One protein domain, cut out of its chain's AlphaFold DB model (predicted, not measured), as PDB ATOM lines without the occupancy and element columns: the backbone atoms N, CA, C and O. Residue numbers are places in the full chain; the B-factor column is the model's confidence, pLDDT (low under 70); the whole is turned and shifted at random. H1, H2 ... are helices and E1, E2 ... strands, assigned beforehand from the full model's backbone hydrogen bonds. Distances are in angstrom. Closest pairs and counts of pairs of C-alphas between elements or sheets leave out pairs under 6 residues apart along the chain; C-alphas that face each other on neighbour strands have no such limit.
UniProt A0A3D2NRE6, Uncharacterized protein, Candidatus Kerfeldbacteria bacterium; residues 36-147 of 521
ATOM      1  N   ASP A  36     157.087 165.890 145.150       37.44
ATOM      2  CA  ASP A  36     155.876 166.530 144.629       37.44
ATOM      3  C   ASP A  36     156.095 168.019 144.256       37.44
ATOM      4  O   ASP A  36     155.366 168.556 143.418       37.44
ATOM      5  N   GLU A  37     157.146 168.695 144.750       35.22
ATOM      6  CA  GLU A  37     157.527 170.034 144.257       35.22
ATOM      7  C   GLU A  37     158.178 169.965 142.866       35.22
ATOM      8  O   GLU A  37     158.041 170.898 142.071       35.22
ATOM      9  N   THR A  38     158.825 168.851 142.503       37.09
ATOM     10  CA  THR A  38     159.323 168.651 141.129       37.09
ATOM     11  C   THR A  38     158.239 168.258 140.129       37.09
ATOM     12  O   THR A  38     158.382 168.575 138.946       37.09
ATOM     13  N   ASP A  39     157.129 167.678 140.588       34.16
ATOM     14  CA  ASP A  39     155.943 167.457 139.750       34.16
ATOM     15  C   ASP A  39     155.119 168.748 139.554       34.16
ATOM     16  O   ASP A  39     154.410 168.893 138.550       34.16
ATOM     17  N   SER A  40     155.317 169.753 140.418       37.75
ATOM     18  CA  SER A  40     154.804 171.118 140.216       37.75
ATOM     19  C   SER A  40     155.579 171.922 139.157       37.75
ATOM     20  O   SER A  40     155.026 172.840 138.554       37.75
ATOM     21  N   ALA A  41     156.824 171.540 138.841       37.19
ATOM     22  CA  ALA A  41     157.612 172.184 137.781       37.19
ATOM     23  C   ALA A  41     157.215 171.731 136.362       37.19
ATOM     24  O   ALA A  41     157.631 172.347 135.383       37.19
ATOM     25  N   PHE A  42     156.421 170.661 136.239       36.88
ATOM     26  CA  PHE A  42     156.006 170.104 134.946       36.88
ATOM     27  C   PHE A  42     154.490 170.019 134.753       36.88
ATOM     28  O   PHE A  42     154.036 169.613 133.681       36.88
ATOM     29  N   SER A  43     153.681 170.426 135.738       34.09
ATOM     30  CA  SER A  43     152.227 170.373 135.593       34.09
ATOM     31  C   SER A  43     151.488 171.504 136.320       34.09
ATOM     32  O   SER A  43     151.083 171.378 137.467       34.09
ATOM     33  N   GLY A  44     151.214 172.598 135.602       32.12
ATOM     34  CA  GLY A  44     150.083 173.475 135.940       32.12
ATOM     35  C   GLY A  44     150.379 174.970 135.919       32.12
ATOM     36  O   GLY A  44     150.698 175.563 136.940       32.12
ATOM     37  N   GLY A  45     150.153 175.589 134.758       32.47
ATOM     38  CA  GLY A  45     150.157 177.041 134.571       32.47
ATOM     39  C   GLY A  45     151.449 177.548 133.941       32.47
ATOM     40  O   GLY A  45     152.536 177.150 134.340       32.47
ATOM     41  N   ARG A  46     151.331 178.447 132.955       41.59
ATOM     42  CA  ARG A  46     152.499 179.176 132.451       41.59
ATOM     43  C   ARG A  46     153.094 179.965 133.609       41.59
ATOM     44  O   ARG A  46     152.523 180.990 133.982       41.59
ATOM     45  N   SER A  47     154.185 179.482 134.194       57.28
ATOM     46  CA  SER A  47     154.872 180.192 135.268       57.28
ATOM     47  C   SER A  47     155.344 181.554 134.745       57.28
ATOM     48  O   SER A  47     155.587 181.727 133.546       57.28
ATOM     49  N   GLU A  48     155.487 182.554 135.620       53.94
ATOM     50  CA  GLU A  48     156.104 183.838 135.245       53.94
ATOM     51  C   GLU A  48     157.435 183.629 134.503       53.94
ATOM     52  O   GLU A  48     157.803 184.408 133.627       53.94
ATOM     53  N   GLU A  49     158.127 182.528 134.789       56.81
ATOM     54  CA  GLU A  49     159.350 182.095 134.129       56.81
ATOM     55  C   GLU A  49     159.122 181.706 132.662       56.81
ATOM     56  O   GLU A  49     159.870 182.179 131.807       56.81
ATOM     57  N   GLU A  50     158.084 180.931 132.330       60.41
ATOM     58  CA  GLU A  50     157.708 180.631 130.940       60.41
ATOM     59  C   GLU A  50     157.338 181.894 130.160       60.41
ATOM     60  O   GLU A  50     157.721 182.049 128.997       60.41
ATOM     61  N   ILE A  51     156.630 182.827 130.803       64.50
ATOM     62  CA  ILE A  51     156.269 184.117 130.202       64.50
ATOM     63  C   ILE A  51     157.530 184.954 129.958       64.50
ATOM     64  O   ILE A  51     157.726 185.454 128.850       64.50
ATOM     65  N   LEU A  52     158.426 185.064 130.945       66.19
ATOM     66  CA  LEU A  52     159.688 185.801 130.833       66.19
ATOM     67  C   LEU A  52     160.617 185.194 129.781       66.19
ATOM     68  O   LEU A  52     161.256 185.931 129.030       66.19
ATOM     69  N   ILE A  53     160.682 183.865 129.691       67.06
ATOM     70  CA  ILE A  53     161.461 183.165 128.667       67.06
ATOM     71  C   ILE A  53     160.811 183.369 127.293       67.06
ATOM     72  O   ILE A  53     161.509 183.688 126.331       67.06
ATOM     73  N   GLY A  54     159.484 183.290 127.190       64.19
ATOM     74  CA  GLY A  54     158.746 183.607 125.968       64.19
ATOM     75  C   GLY A  54     158.996 185.040 125.484       64.19
ATOM     76  O   GLY A  54     159.303 185.260 124.311       64.19
ATOM     77  N   GLU A  55     158.956 186.021 126.389       66.19
ATOM     78  CA  GLU A  55     159.285 187.419 126.097       66.19
ATOM     79  C   GLU A  55     160.746 187.615 125.690       66.19
ATOM     80  O   GLU A  55     161.035 188.382 124.766       66.19
ATOM     81  N   LEU A  56     161.674 186.941 126.375       71.25
ATOM     82  CA  LEU A  56     163.099 186.966 126.067       71.25
ATOM     83  C   LEU A  56     163.327 186.494 124.626       71.25
ATOM     84  O   LEU A  56     163.981 187.177 123.839       71.25
ATOM     85  N   PHE A  57     162.725 185.365 124.256       69.00
ATOM     86  CA  PHE A  57     162.846 184.773 122.928       69.00
ATOM     87  C   PHE A  57     162.188 185.650 121.857       69.00
ATOM     88  O   PHE A  57     162.787 185.882 120.803       69.00
ATOM     89  N   ALA A  58     161.009 186.213 122.140       65.31
ATOM     90  CA  ALA A  58     160.318 187.134 121.241       65.31
ATOM     91  C   ALA A  58     161.116 188.431 120.993       65.31
ATOM     92  O   ALA A  58     161.189 188.895 119.856       65.31
ATOM     93  N   LYS A  59     161.761 188.998 122.025       63.50
ATOM     94  CA  LYS A  59     162.579 190.227 121.920       63.50
ATOM     95  C   LYS A  59     163.899 190.014 121.177       63.50
ATOM     96  O   LYS A  59     164.407 190.951 120.558       63.50
ATOM     97  N   ILE A  60     164.452 188.805 121.250       65.75
ATOM     98  CA  ILE A  60     165.723 188.422 120.622       65.75
ATOM     99  C   ILE A  60     165.553 188.091 119.133       65.75
ATOM    100  O   ILE A  60     166.494 188.273 118.350       65.75
ATOM    101  N   ASN A  61     164.373 187.611 118.728       64.19
ATOM    102  CA  ASN A  61     164.161 187.119 117.375       64.19
ATOM    103  C   ASN A  61     164.338 188.247 116.338       64.19
ATOM    104  O   ASN A  61     163.560 189.193 116.273       64.19
ATOM    105  N   GLY A  62     165.406 188.154 115.541       60.03
ATOM    106  CA  GLY A  62     165.726 189.099 114.462       60.03
ATOM    107  C   GLY A  62     166.756 190.187 114.795       60.03
ATOM    108  O   GLY A  62     167.044 191.005 113.926       60.03
ATOM    109  N   LYS A  63     167.347 190.203 116.001       64.69
ATOM    110  CA  LYS A  63     168.272 191.273 116.438       64.69
ATOM    111  C   LYS A  63     169.756 190.880 116.572       64.69
ATOM    112  O   LYS A  63     170.550 191.681 117.053       64.69
ATOM    113  N   GLY A  64     170.157 189.667 116.180       70.62
ATOM    114  CA  GLY A  64     171.565 189.230 116.253       70.62
ATOM    115  C   GLY A  64     172.079 188.918 117.668       70.62
ATOM    116  O   GLY A  64     173.288 188.885 117.895       70.62
ATOM    117  N   PHE A  65     171.175 188.684 118.622       74.25
ATOM    118  CA  PHE A  65     171.500 188.242 119.979       74.25
ATOM    119  C   PHE A  65     171.580 186.710 120.057       74.25
ATOM    120  O   PHE A  65     170.939 185.997 119.284       74.25
ATOM    121  N   TYR A  66     172.351 186.208 121.020       80.25
ATOM    122  CA  TYR A  66     172.404 184.794 121.387       80.25
ATOM    123  C   TYR A  66     171.965 184.595 122.839       80.25
ATOM    124  O   TYR A  66     172.012 185.528 123.646       80.25
ATOM    125  N   LEU A  67     171.571 183.369 123.182       83.62
ATOM    126  CA  LEU A  67     171.258 183.009 124.561       83.62
ATOM    127  C   LEU A  67     172.517 182.508 125.264       83.62
ATOM    128  O   LEU A  67     173.250 181.650 124.766       83.62
ATOM    129  N   ARG A  68     172.779 183.072 126.433       86.75
ATOM    130  CA  ARG A  68     173.892 182.733 127.305       86.75
ATOM    131  C   ARG A  68     173.364 181.875 128.447       86.75
ATOM    132  O   ARG A  68     172.545 182.349 129.232       86.75
ATOM    133  N   LEU A  69     173.859 180.642 128.527       88.38
ATOM    134  CA  LEU A  69     173.510 179.678 129.564       88.38
ATOM    135  C   LEU A  69     174.582 179.678 130.657       88.38
ATOM    136  O   LEU A  69     175.770 179.473 130.382       88.38
ATOM    137  N   GLU A  70     174.165 179.902 131.895       88.12
ATOM    138  CA  GLU A  70     175.039 179.951 133.063       88.12
ATOM    139  C   GLU A  70     174.547 178.979 134.131       88.12
ATOM    140  O   GLU A  70     173.349 178.848 134.340       88.12
ATOM    141  N   LYS A  71     175.464 178.298 134.809       89.19
ATOM    142  CA  LYS A  71     175.169 177.345 135.881       89.19
ATOM    143  C   LYS A  71     175.515 177.969 137.225       89.19
ATOM    144  O   LYS A  71     176.584 178.571 137.356       89.19
ATOM    145  N   GLU A  72     174.655 177.796 138.216       84.25
ATOM    146  CA  GLU A  72     174.974 178.157 139.592       84.25
ATOM    147  C   GLU A  72     176.074 177.235 140.139       84.25
ATOM    148  O   GLU A  72     176.014 176.005 140.055       84.25
ATOM    149  N   THR A  73     177.130 177.844 140.662       80.88
ATOM    150  CA  THR A  73     178.243 177.146 141.303       80.88
ATOM    151  C   THR A  73     177.957 176.938 142.790       80.88
ATOM    152  O   THR A  73     177.145 177.659 143.367       80.88
ATOM    153  N   PRO A  74     178.670 176.025 143.474       70.25
ATOM    154  CA  PRO A  74     178.486 175.808 144.912       70.25
ATOM    155  C   PRO A  74     178.736 177.042 145.797       70.25
ATOM    156  O   PRO A  74     178.330 177.043 146.957       70.25
ATOM    157  N   SER A  75     179.425 178.072 145.286       74.94
ATOM    158  CA  SER A  75     179.611 179.353 145.982       74.94
ATOM    159  C   SER A  75     178.435 180.323 145.814       74.94
ATOM    160  O   SER A  75     178.477 181.401 146.399       74.94
ATOM    161  N   GLY A  76     177.413 179.970 145.026       73.50
ATOM    162  CA  GLY A  76     176.320 180.863 144.625       73.50
ATOM    163  C   GLY A  76     176.679 181.788 143.454       73.50
ATOM    164  O   GLY A  76     175.859 182.598 143.024       73.50
ATOM    165  N   ASP A  77     177.898 181.686 142.909       83.25
ATOM    166  CA  ASP A  77     178.291 182.434 141.713       83.25
ATOM    167  C   ASP A  77     177.749 181.766 140.448       83.25
ATOM    168  O   ASP A  77     177.604 180.546 140.390       83.25
ATOM    169  N   TRP A  78     177.550 182.544 139.387       85.06
ATOM    170  CA  TRP A  78     177.111 182.031 138.090       85.06
ATOM    171  C   TRP A  78     178.293 181.823 137.144       85.06
ATOM    172  O   TRP A  78     179.045 182.753 136.843       85.06
ATOM    173  N   GLU A  79     178.446 180.600 136.645       88.00
ATOM    174  CA  GLU A  79     179.495 180.215 135.705       88.00
ATOM    175  C   GLU A  79     178.926 180.041 134.295       88.00
ATOM    176  O   GLU A  79     177.984 179.285 134.082       88.00
ATOM    177  N   PHE A  80     179.532 180.699 133.307       89.50
ATOM    178  CA  PHE A  80     179.168 180.516 131.902       89.50
ATOM    179  C   PHE A  80     179.443 179.084 131.430       89.50
ATOM    180  O   PHE A  80     180.557 178.585 131.593       89.50
ATOM    181  N   LYS A  81     178.441 178.456 130.806       88.81
ATOM    182  CA  LYS A  81     178.541 177.090 130.275       88.81
ATOM    183  C   LYS A  81     178.490 177.031 128.768       88.81
ATOM    184  O   LYS A  81     179.344 176.383 128.170       88.81
ATOM    185  N   ASP A  82     177.509 177.685 128.158       88.25
ATOM    186  CA  ASP A  82     177.356 177.593 126.711       88.25
ATOM    187  C   ASP A  82     176.672 178.811 126.092       88.25
ATOM    188  O   ASP A  82     175.938 179.562 126.744       88.25
ATOM    189  N   ARG A  83     176.925 178.977 124.794       86.56
ATOM    190  CA  ARG A  83     176.242 179.917 123.911       86.56
ATOM    191  C   ARG A  83     175.270 179.134 123.036       86.56
ATOM    192  O   ARG A  83     175.680 178.288 122.248       86.56
ATOM    193  N   ILE A  84     173.989 179.467 123.134       84.44
ATOM    194  CA  ILE A  84     172.934 178.882 122.311       84.44
ATOM    195  C   ILE A  84     172.611 179.876 121.196       84.44
ATOM    196  O   ILE A  84     172.154 180.996 121.433       84.44
ATOM    197  N   GLU A  85     172.928 179.474 119.970       79.94
ATOM    198  CA  GLU A  85     172.793 180.306 118.778       79.94
ATOM    199  C   GLU A  85     171.334 180.417 118.312       79.94
ATOM    200  O   GLU A  85     170.527 179.504 118.498       79.94
ATOM    201  N   GLN A  86     171.003 181.528 117.645       71.75
ATOM    202  CA  GLN A  86     169.638 181.833 117.187       71.75
ATOM    203  C   GLN A  86     169.062 180.798 116.219       71.75
ATOM    204  O   GLN A  86     167.864 180.532 116.230       71.75
ATOM    205  N   ASN A  87     169.905 180.154 115.414       71.62
ATOM    206  CA  ASN A  87     169.485 179.074 114.520       71.62
ATOM    207  C   ASN A  87     169.069 177.784 115.256       71.62
ATOM    208  O   ASN A  87     168.449 176.918 114.632       71.62
ATOM    209  N   ILE A  88     169.429 177.650 116.537       70.06
ATOM    210  CA  ILE A  88     169.068 176.526 117.405       70.06
ATOM    211  C   ILE A  88     167.779 176.873 118.150       70.06
ATOM    212  O   ILE A  88     166.769 176.209 117.939       70.06
ATOM    213  N   PHE A  89     167.779 177.950 118.945       71.12
ATOM    214  CA  PHE A  89     166.620 178.282 119.779       71.12
ATOM    215  C   PHE A  89     165.437 178.868 118.995       71.12
ATOM    216  O   PHE A  89     164.303 178.798 119.451       71.12
ATOM    217  N   GLY A  90     165.658 179.397 117.786       65.19
ATOM    218  CA  GLY A  90     164.583 179.878 116.910       65.19
ATOM    219  C   GLY A  90     163.650 178.777 116.386       65.19
ATOM    220  O   GLY A  90     162.706 179.085 115.667       65.19
ATOM    221  N   LYS A  91     163.927 177.506 116.709       71.19
ATOM    222  CA  LYS A  91     163.120 176.332 116.340       71.19
ATOM    223  C   LYS A  91     162.443 175.654 117.535       71.19
ATOM    224  O   LYS A  91     161.784 174.641 117.335       71.19
ATOM    225  N   TRP A  92     162.641 176.165 118.748       75.06
ATOM    226  CA  TRP A  92     162.118 175.560 119.969       75.06
ATOM    227  C   TRP A  92     160.620 175.811 120.100       75.06
ATOM    228  O   TRP A  92     160.172 176.953 120.010       75.06
ATOM    229  N   ALA A  93     159.858 174.729 120.282       65.44
ATOM    230  CA  ALA A  93     158.416 174.796 120.504       65.44
ATOM    231  C   ALA A  93     158.096 175.178 121.957       65.44
ATOM    232  O   ALA A  93     157.195 175.980 122.192       65.44
ATOM    233  N   ASP A  94     158.883 174.653 122.899       71.06
ATOM    234  CA  ASP A  94     158.803 174.949 124.327       71.06
ATOM    235  C   ASP A  94     160.198 175.326 124.860       71.06
ATOM    236  O   ASP A  94     161.065 174.462 125.007       71.06
ATOM    237  N   PRO A  95     160.450 176.612 125.143       68.81
ATOM    238  CA  PRO A  95     161.753 177.075 125.596       68.81
ATOM    239  C   PRO A  95     162.252 176.467 126.912       68.81
ATOM    240  O   PRO A  95     163.464 176.349 127.078       68.81
ATOM    241  N   VAL A  96     161.369 176.111 127.850       71.19
ATOM    242  CA  VAL A  96     161.777 175.578 129.162       71.19
ATOM    243  C   VAL A  96     162.205 174.128 129.008       71.19
ATOM    244  O   VAL A  96     163.327 173.767 129.381       71.19
ATOM    245  N   VAL A  97     161.356 173.319 128.372       74.62
ATOM    246  CA  VAL A  97     161.638 171.904 128.102       74.62
ATOM    247  C   VAL A  97     162.901 171.763 127.251       74.62
ATOM    248  O   VAL A  97     163.782 170.965 127.565       74.62
ATOM    249  N   GLU A  98     163.056 172.597 126.225       82.00
ATOM    250  CA  GLU A  98     164.208 172.542 125.322       82.00
ATOM    251  C   GLU A  98     165.525 172.918 126.016       82.00
ATOM    252  O   GLU A  98     166.574 172.349 125.703       82.00
ATOM    253  N   VAL A  99     165.504 173.817 127.008       79.31
ATOM    254  CA  VAL A  99     166.692 174.113 127.830       79.31
ATOM    255  C   VAL A  99     167.053 172.919 128.704       79.31
ATOM    256  O   VAL A  99     168.230 172.550 128.773       79.31
ATOM    257  N   VAL A 100     166.063 172.305 129.356       78.88
ATOM    258  CA  VAL A 100     166.263 171.110 130.190       78.88
ATOM    259  C   VAL A 100     166.862 169.983 129.344       78.88
ATOM    260  O   VAL A 100     167.885 169.397 129.710       78.88
ATOM    261  N   GLU A 101     166.292 169.722 128.170       80.12
ATOM    262  CA  GLU A 101     166.804 168.724 127.235       80.12
ATOM    263  C   GLU A 101     168.196 169.067 126.702       80.12
ATOM    264  O   GLU A 101     169.049 168.180 126.578       80.12
ATOM    265  N   PHE A 102     168.464 170.341 126.404       85.06
ATOM    266  CA  PHE A 102     169.778 170.798 125.963       85.06
ATOM    267  C   PHE A 102     170.847 170.517 127.027       85.06
ATOM    268  O   PHE A 102     171.900 169.952 126.709       85.06
ATOM    269  N   VAL A 103     170.566 170.845 128.291       83.50
ATOM    270  CA  VAL A 103     171.461 170.580 129.427       83.50
ATOM    271  C   VAL A 103     171.663 169.080 129.630       83.50
ATOM    272  O   VAL A 103     172.809 168.638 129.760       83.50
ATOM    273  N   ARG A 104     170.597 168.271 129.592       82.88
ATOM    274  CA  ARG A 104     170.684 166.801 129.700       82.88
ATOM    275  C   ARG A 104     171.550 166.204 128.594       82.88
ATOM    276  O   ARG A 104     172.473 165.435 128.862       82.88
ATOM    277  N   ARG A 105     171.327 166.624 127.347       83.19
ATOM    278  CA  ARG A 105     172.091 166.165 126.177       83.19
ATOM    279  C   ARG A 105     173.570 166.526 126.284       83.19
ATOM    280  O   ARG A 105     174.424 165.689 126.000       83.19
ATOM    281  N   LYS A 106     173.887 167.753 126.707       84.25
ATOM    282  CA  LYS A 106     175.271 168.206 126.918       84.25
ATOM    283  C   LYS A 106     175.949 167.454 128.058       84.25
ATOM    284  O   LYS A 106     177.095 167.046 127.898       84.25
ATOM    285  N   THR A 107     175.223 167.203 129.145       79.56
ATOM    286  CA  THR A 107     175.697 166.389 130.272       79.56
ATOM    287  C   THR A 107     176.062 164.982 129.804       79.56
ATOM    288  O   THR A 107     177.180 164.538 130.051       79.56
ATOM    289  N   ARG A 108     175.186 164.315 129.037       76.38
ATOM    290  CA  ARG A 108     175.466 162.983 128.475       76.38
ATOM    291  C   ARG A 108     176.701 162.984 127.575       76.38
ATOM    292  O   ARG A 108     177.609 162.185 127.777       76.38
ATOM    293  N   GLN A 109     176.776 163.921 126.631       77.81
ATOM    294  CA  GLN A 109     177.926 164.037 125.727       77.81
ATOM    295  C   GLN A 109     179.242 164.268 126.473       77.81
ATOM    296  O   GLN A 109     180.303 163.851 126.011       77.81
ATOM    297  N   GLU A 110     179.208 164.979 127.595       72.56
ATOM    298  CA  GLU A 110     180.395 165.226 128.399       72.56
ATOM    299  C   GLU A 110     180.806 164.002 129.220       72.56
ATOM    300  O   GLU A 110     182.000 163.695 129.283       72.56
ATOM    301  N   ILE A 111     179.837 163.266 129.774       71.12
ATOM    302  CA  ILE A 111     180.072 161.975 130.434       71.12
ATOM    303  C   ILE A 111     180.706 160.999 129.441       71.12
ATOM    304  O   ILE A 111     181.738 160.411 129.747       71.12
ATOM    305  N   GLU A 112     180.160 160.889 128.229       72.31
ATOM    306  CA  GLU A 112     180.706 160.033 127.170       72.31
ATOM    307  C   GLU A 112     182.141 160.426 126.779       72.31
ATOM    308  O   GLU A 112     182.979 159.563 126.528       72.31
ATOM    309  N   LYS A 113     182.451 161.730 126.741       75.38
ATOM    310  CA  LYS A 113     183.772 162.236 126.323       75.38
ATOM    311  C   LYS A 113     184.833 162.201 127.417       75.38
ATOM    312  O   LYS A 113     186.009 162.019 127.113       75.38
ATOM    313  N   THR A 114     184.455 162.473 128.660       71.06
ATOM    314  CA  THR A 114     185.402 162.750 129.755       71.06
ATOM    315  C   THR A 114     185.245 161.812 130.949       71.06
ATOM    316  O   THR A 114     186.071 161.846 131.861       71.06
ATOM    317  N   GLY A 115     184.192 160.988 130.964       64.19
ATOM    318  CA  GLY A 115     183.811 160.154 132.104       64.19
ATOM    319  C   GLY A 115     183.314 160.955 133.311       64.19
ATOM    320  O   GLY A 115     183.257 160.419 134.414       64.19
ATOM    321  N   ARG A 116     183.018 162.252 133.146       58.06
ATOM    322  CA  ARG A 116     182.666 163.175 134.231       58.06
ATOM    323  C   ARG A 116     181.409 163.968 133.875       58.06
ATOM    324  O   ARG A 116     181.321 164.536 132.795       58.06
ATOM    325  N   ALA A 117     180.468 164.054 134.814       57.75
ATOM    326  CA  ALA A 117     179.189 164.756 134.645       57.75
ATOM    327  C   ALA A 117     179.219 166.240 135.071       57.75
ATOM    328  O   ALA A 117     178.187 166.906 135.103       57.75
ATOM    329  N   PHE A 118     180.378 166.756 135.490       60.19
ATOM    330  CA  PHE A 118     180.416 167.922 136.376       60.19
ATOM    331  C   PHE A 118     180.214 169.282 135.694       60.19
ATOM    332  O   PHE A 118     179.805 170.221 136.390       60.19
ATOM    333  N   SER A 119     180.482 169.452 134.387       68.56
ATOM    334  CA  SER A 119     180.389 170.801 133.808       68.56
ATOM    335  C   SER A 119     178.950 171.237 133.548       68.56
ATOM    336  O   SER A 119     178.625 172.366 133.915       68.56
ATOM    337  N   PHE A 120     178.087 170.353 133.037       76.44
ATOM    338  CA  PHE A 120     176.642 170.586 132.954       76.44
ATOM    339  C   PHE A 120     175.955 170.033 134.213       76.44
ATOM    340  O   PHE A 120     176.029 170.720 135.222       76.44
ATOM    341  N   GLY A 121     175.394 168.825 134.249       77.44
ATOM    342  CA  GLY A 121     174.896 168.202 135.491       77.44
ATOM    343  C   GLY A 121     173.713 168.925 136.167       77.44
ATOM    344  O   GLY A 121     173.265 169.973 135.716       77.44
ATOM    345  N   SER A 122     173.178 168.355 137.253       79.00
ATOM    346  CA  SER A 122     172.003 168.918 137.941       79.00
ATOM    347  C   SER A 122     172.368 170.184 138.723       79.00
ATOM    348  O   SER A 122     173.301 170.156 139.529       79.00
ATOM    349  N   ALA A 123     171.666 171.290 138.469       80.94
ATOM    350  CA  ALA A 123     171.850 172.591 139.122       80.94
ATOM    351  C   ALA A 123     170.747 173.582 138.711       80.94
ATOM    352  O   ALA A 123     169.935 173.298 137.832       80.94
ATOM    353  N   ARG A 124     170.762 174.788 139.292       81.19
ATOM    354  CA  ARG A 124     170.016 175.931 138.753       81.19
ATOM    355  C   ARG A 124     170.782 176.549 137.590       81.19
ATOM    356  O   ARG A 124     171.993 176.776 137.668       81.19
ATOM    357  N   TYR A 125     170.064 176.838 136.516       83.50
ATOM    358  CA  TYR A 125     170.590 177.427 135.295       83.50
ATOM    359  C   TYR A 125     169.964 178.785 135.046       83.50
ATOM    360  O   TYR A 125     168.752 178.922 135.070       83.50
ATOM    361  N   ARG A 126     170.779 179.791 134.754       85.81
ATOM    362  CA  ARG A 126     170.317 181.116 134.356       85.81
ATOM    363  C   ARG A 126     170.478 181.295 132.858       85.81
ATOM    364  O   ARG A 126     171.551 181.038 132.312       85.81
ATOM    365  N   ILE A 127     169.434 181.806 132.216       85.00
ATOM    366  CA  ILE A 127     169.460 182.204 130.811       85.00
ATOM    367  C   ILE A 127     169.412 183.722 130.721       85.00
ATOM    368  O   ILE A 127     168.622 184.385 131.392       85.00
ATOM    369  N   SER A 128     170.274 184.274 129.873       84.31
ATOM    370  CA  SER A 128     170.311 185.700 129.565       84.31
ATOM    371  C   SER A 128     170.534 185.931 128.074       84.31
ATOM    372  O   SER A 128     171.175 185.126 127.398       84.31
ATOM    373  N   ALA A 129     170.028 187.042 127.548       81.44
ATOM    374  CA  ALA A 129     170.360 187.492 126.203       81.44
ATOM    375  C   ALA A 129     171.732 188.175 126.193       81.44
ATOM    376  O   ALA A 129     172.025 189.006 127.055       81.44
ATOM    377  N   ALA A 130     172.561 187.889 125.194       76.94
ATOM    378  CA  ALA A 130     173.835 188.570 125.006       76.94
ATOM    379  C   ALA A 130     174.060 188.930 123.534       76.94
ATOM    380  O   ALA A 130     173.768 188.142 122.634       76.94
ATOM    381  N   HIS A 131     174.592 190.128 123.284       76.38
ATOM    382  CA  HIS A 131     174.988 190.555 121.945       76.38
ATOM    383  C   HIS A 131     176.485 190.274 121.707       76.38
ATOM    384  O   HIS A 131     177.295 190.536 122.604       76.38
ATOM    385  N   PRO A 132     176.904 189.823 120.506       71.50
ATOM    386  CA  PRO A 132     178.313 189.561 120.185       71.50
ATOM    387  C   PRO A 132     179.254 190.758 120.393       71.50
ATOM    388  O   PRO A 132     180.432 190.574 120.676       71.50
ATOM    389  N   THR A 133     178.741 191.988 120.276       72.75
ATOM    390  CA  THR A 133     179.523 193.226 120.474       72.75
ATOM    391  C   THR A 133     179.600 193.688 121.934       72.75
ATOM    392  O   THR A 133     180.167 194.741 122.209       72.75
ATOM    393  N   GLY A 134     179.028 192.933 122.879       62.34
ATOM    394  CA  GLY A 134     179.052 193.263 124.307       62.34
ATOM    395  C   GLY A 134     178.016 194.298 124.756       62.34
ATOM    396  O   GLY A 134     177.999 194.651 125.935       62.34
ATOM    397  N   MET A 135     177.134 194.764 123.861       57.59
ATOM    398  CA  MET A 135     175.977 195.569 124.257       57.59
ATOM    399  C   MET A 135     175.047 194.744 125.151       57.59
ATOM    400  O   MET A 135     174.658 193.627 124.802       57.59
ATOM    401  N   ARG A 136     174.699 195.307 126.310       54.81
ATOM    402  CA  ARG A 136     173.709 194.749 127.228       54.81
ATOM    403  C   ARG A 136     172.426 195.557 127.081       54.81
ATOM    404  O   ARG A 136     172.361 196.684 127.558       54.81
ATOM    405  N   GLU A 137     171.425 194.998 126.413       58.12
ATOM    406  CA  GLU A 137     170.051 195.410 126.703       58.12
ATOM    407  C   GLU A 137     169.688 194.830 128.080       58.12
ATOM    408  O   GLU A 137     170.083 193.704 128.395       58.12
ATOM    409  N   ASN A 138     168.970 195.592 128.912       59.56
ATOM    410  CA  ASN A 138     168.410 195.098 130.176       59.56
ATOM    411  C   ASN A 138     167.242 194.158 129.863       59.56
ATOM    412  O   ASN A 138     166.074 194.511 130.016       59.56
ATOM    413  N   LEU A 139     167.573 192.987 129.332       65.50
ATOM    414  CA  LEU A 139     166.619 191.932 129.055       65.50
ATOM    415  C   LEU A 139     166.445 191.079 130.315       65.50
ATOM    416  O   LEU A 139     167.412 190.893 131.061       65.50
ATOM    417  N   PRO A 140     165.220 190.591 130.570       63.03
ATOM    418  CA  PRO A 140     164.947 189.760 131.731       63.03
ATOM    419  C   PRO A 140     165.845 188.519 131.734       63.03
ATOM    420  O   PRO A 140     166.198 187.980 130.685       63.03
ATOM    421  N   THR A 141     166.238 188.077 132.923       73.94
ATOM    422  CA  THR A 141     166.967 186.820 133.117       73.94
ATOM    423  C   THR A 141     166.091 185.841 133.861       73.94
ATOM    424  O   THR A 141     165.555 186.200 134.907       73.94
ATOM    425  N   SER A 142     166.025 184.610 133.368       76.56
ATOM    426  CA  SER A 142     165.231 183.546 133.985       76.56
ATOM    427  C   SER A 142     166.147 182.489 134.585       76.56
ATOM    428  O   SER A 142     167.209 182.202 134.023       76.56
ATOM    429  N   VAL A 143     165.751 181.934 135.732       79.81
ATOM    430  CA  VAL A 143     166.481 180.876 136.435       79.81
ATOM    431  C   VAL A 143     165.636 179.611 136.423       79.81
ATOM    432  O   VAL A 143     164.531 179.621 136.932       79.81
ATOM    433  N   ILE A 144     166.175 178.534 135.867       77.25
ATOM    434  CA  ILE A 144     165.493 177.264 135.652       77.25
ATOM    435  C   ILE A 144     166.215 176.188 136.470       77.25
ATOM    436  O   ILE A 144     167.421 175.984 136.273       77.25
ATOM    437  N   PRO A 145     165.537 175.495 137.394       73.81
ATOM    438  CA  PRO A 145     166.096 174.313 138.029       73.81
ATOM    439  C   PRO A 145     166.156 173.169 137.011       73.81
ATOM    440  O   PRO A 145     165.176 172.867 136.337       73.81
ATOM    441  N   VAL A 146     167.315 172.526 136.875       71.19
ATOM    442  CA  VAL A 146     167.482 171.383 135.971       71.19
ATOM    443  C   VAL A 146     168.005 170.191 136.750       71.19
ATOM    444  O   VAL A 146     169.121 170.233 137.279       71.19
ATOM    445  N   ASP A 147     167.240 169.097 136.745       72.81
ATOM    446  CA  ASP A 147     167.769 167.787 137.107       72.81
ATOM    447  C   ASP A 147     168.280 167.052 135.861       72.81
ATOM    448  O   ASP A 147     167.522 166.648 134.968       72.81
TER     449      ASP A 147
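Overview. This is residues 36 to 147 of the 521 residues of an uncharacterized protein of Candidatus Kerfeldbacteria bacterium (UniProt A0A3D2NRE6). A strongly twisted sheet of four strands has two helices, H2 and H4, over one face; they meet about perpendicular, where residues 50 to 54 of H2 come beside residues 95 to 96 of H4. Residues 96 to 106 of H4 make its contacts with the sheet, the small H3 only grazes the sheet, and H1 is apart from the other named elements. The printed part has 112 residues, with four named helices and four named strands in the order H1 H2 E1 E2 H3 H4 E3 E4. The sheet's order is E2 E1 E3 E4, antiparallel throughout, and the class is mixed, helices and strands. The whole is compact, with a radius of gyration of the C-alphas of 14.2 A and spans of 38 by 35 by 29 A.

Along the chain. In the sheet, E2 is residues 78 to 84, 16.6 A long; E1 is residues 66 to 72, 19.5 A; E3 is residues 123 to 130, 21.4 A; and E4 is residues 142 to 146, 12.5 A, ending at C-alpha 146 (167.482, 171.383, 135.971). H4, residues 95 to 114, is 28.0 A long and begins at C-alpha 95 (161.753, 177.075, 125.596). H2 is residues 48 to 60, 18.1 A; H3 is residues 86 to 89; and H1, residues 36 to 40, begins at C-alpha 36 (155.876, 166.530, 144.629).

Arrangement. E2 and E4 are edge strands. E1 and E3 are antiparallel at 152 degrees, with N 68 and O 128 2.8 A apart, within hydrogen-bond range. The hairpin E1 and E2 has N 84 and O 67 at 2.8 A, and the hairpin E3 and E4 has N 144 and O 125 at 2.7 A, both within that range. H2 and H4 make two layers with the sheet, helices on one face of it. H2 lies over E3 and E4 at a height over the sheet of 9.3 A, along the strands at 24 degrees to E3 on the local plane; the closest C-alphas of H2 and E4 are those of Glu 49 and Ser 142, 6.1 A apart. H2 and H4 touch, about perpendicular at 83 degrees, the closest C-alphas being those of Glu 50 and Val 96, 6.7 A apart. H4 is on the sheet, and its closest C-alphas to E4 are those of Val 100 and Val 146, 5.9 A apart. E2, H3 and H4, and E3 form a split strand-helix-strand unit, two strands running the same way with E1 between them, and its crossover is right-handed. In H1, H2 and H4 every O i to N i+4 pair is within hydrogen-bond range; H3 is too short for such a pair.

Size, cuts and confidence. The C-alphas farthest apart, those of Asp 36 and Thr 133, are 43.1 A apart. The printed part has no cut, and the link from E3 to E4, 11 residues, is long. The mean pLDDT of the printed part is 70.0, and 42 residues are under 70, among them residues 36 to 55, 57 to 63, 115 to 119 and 134 to 140.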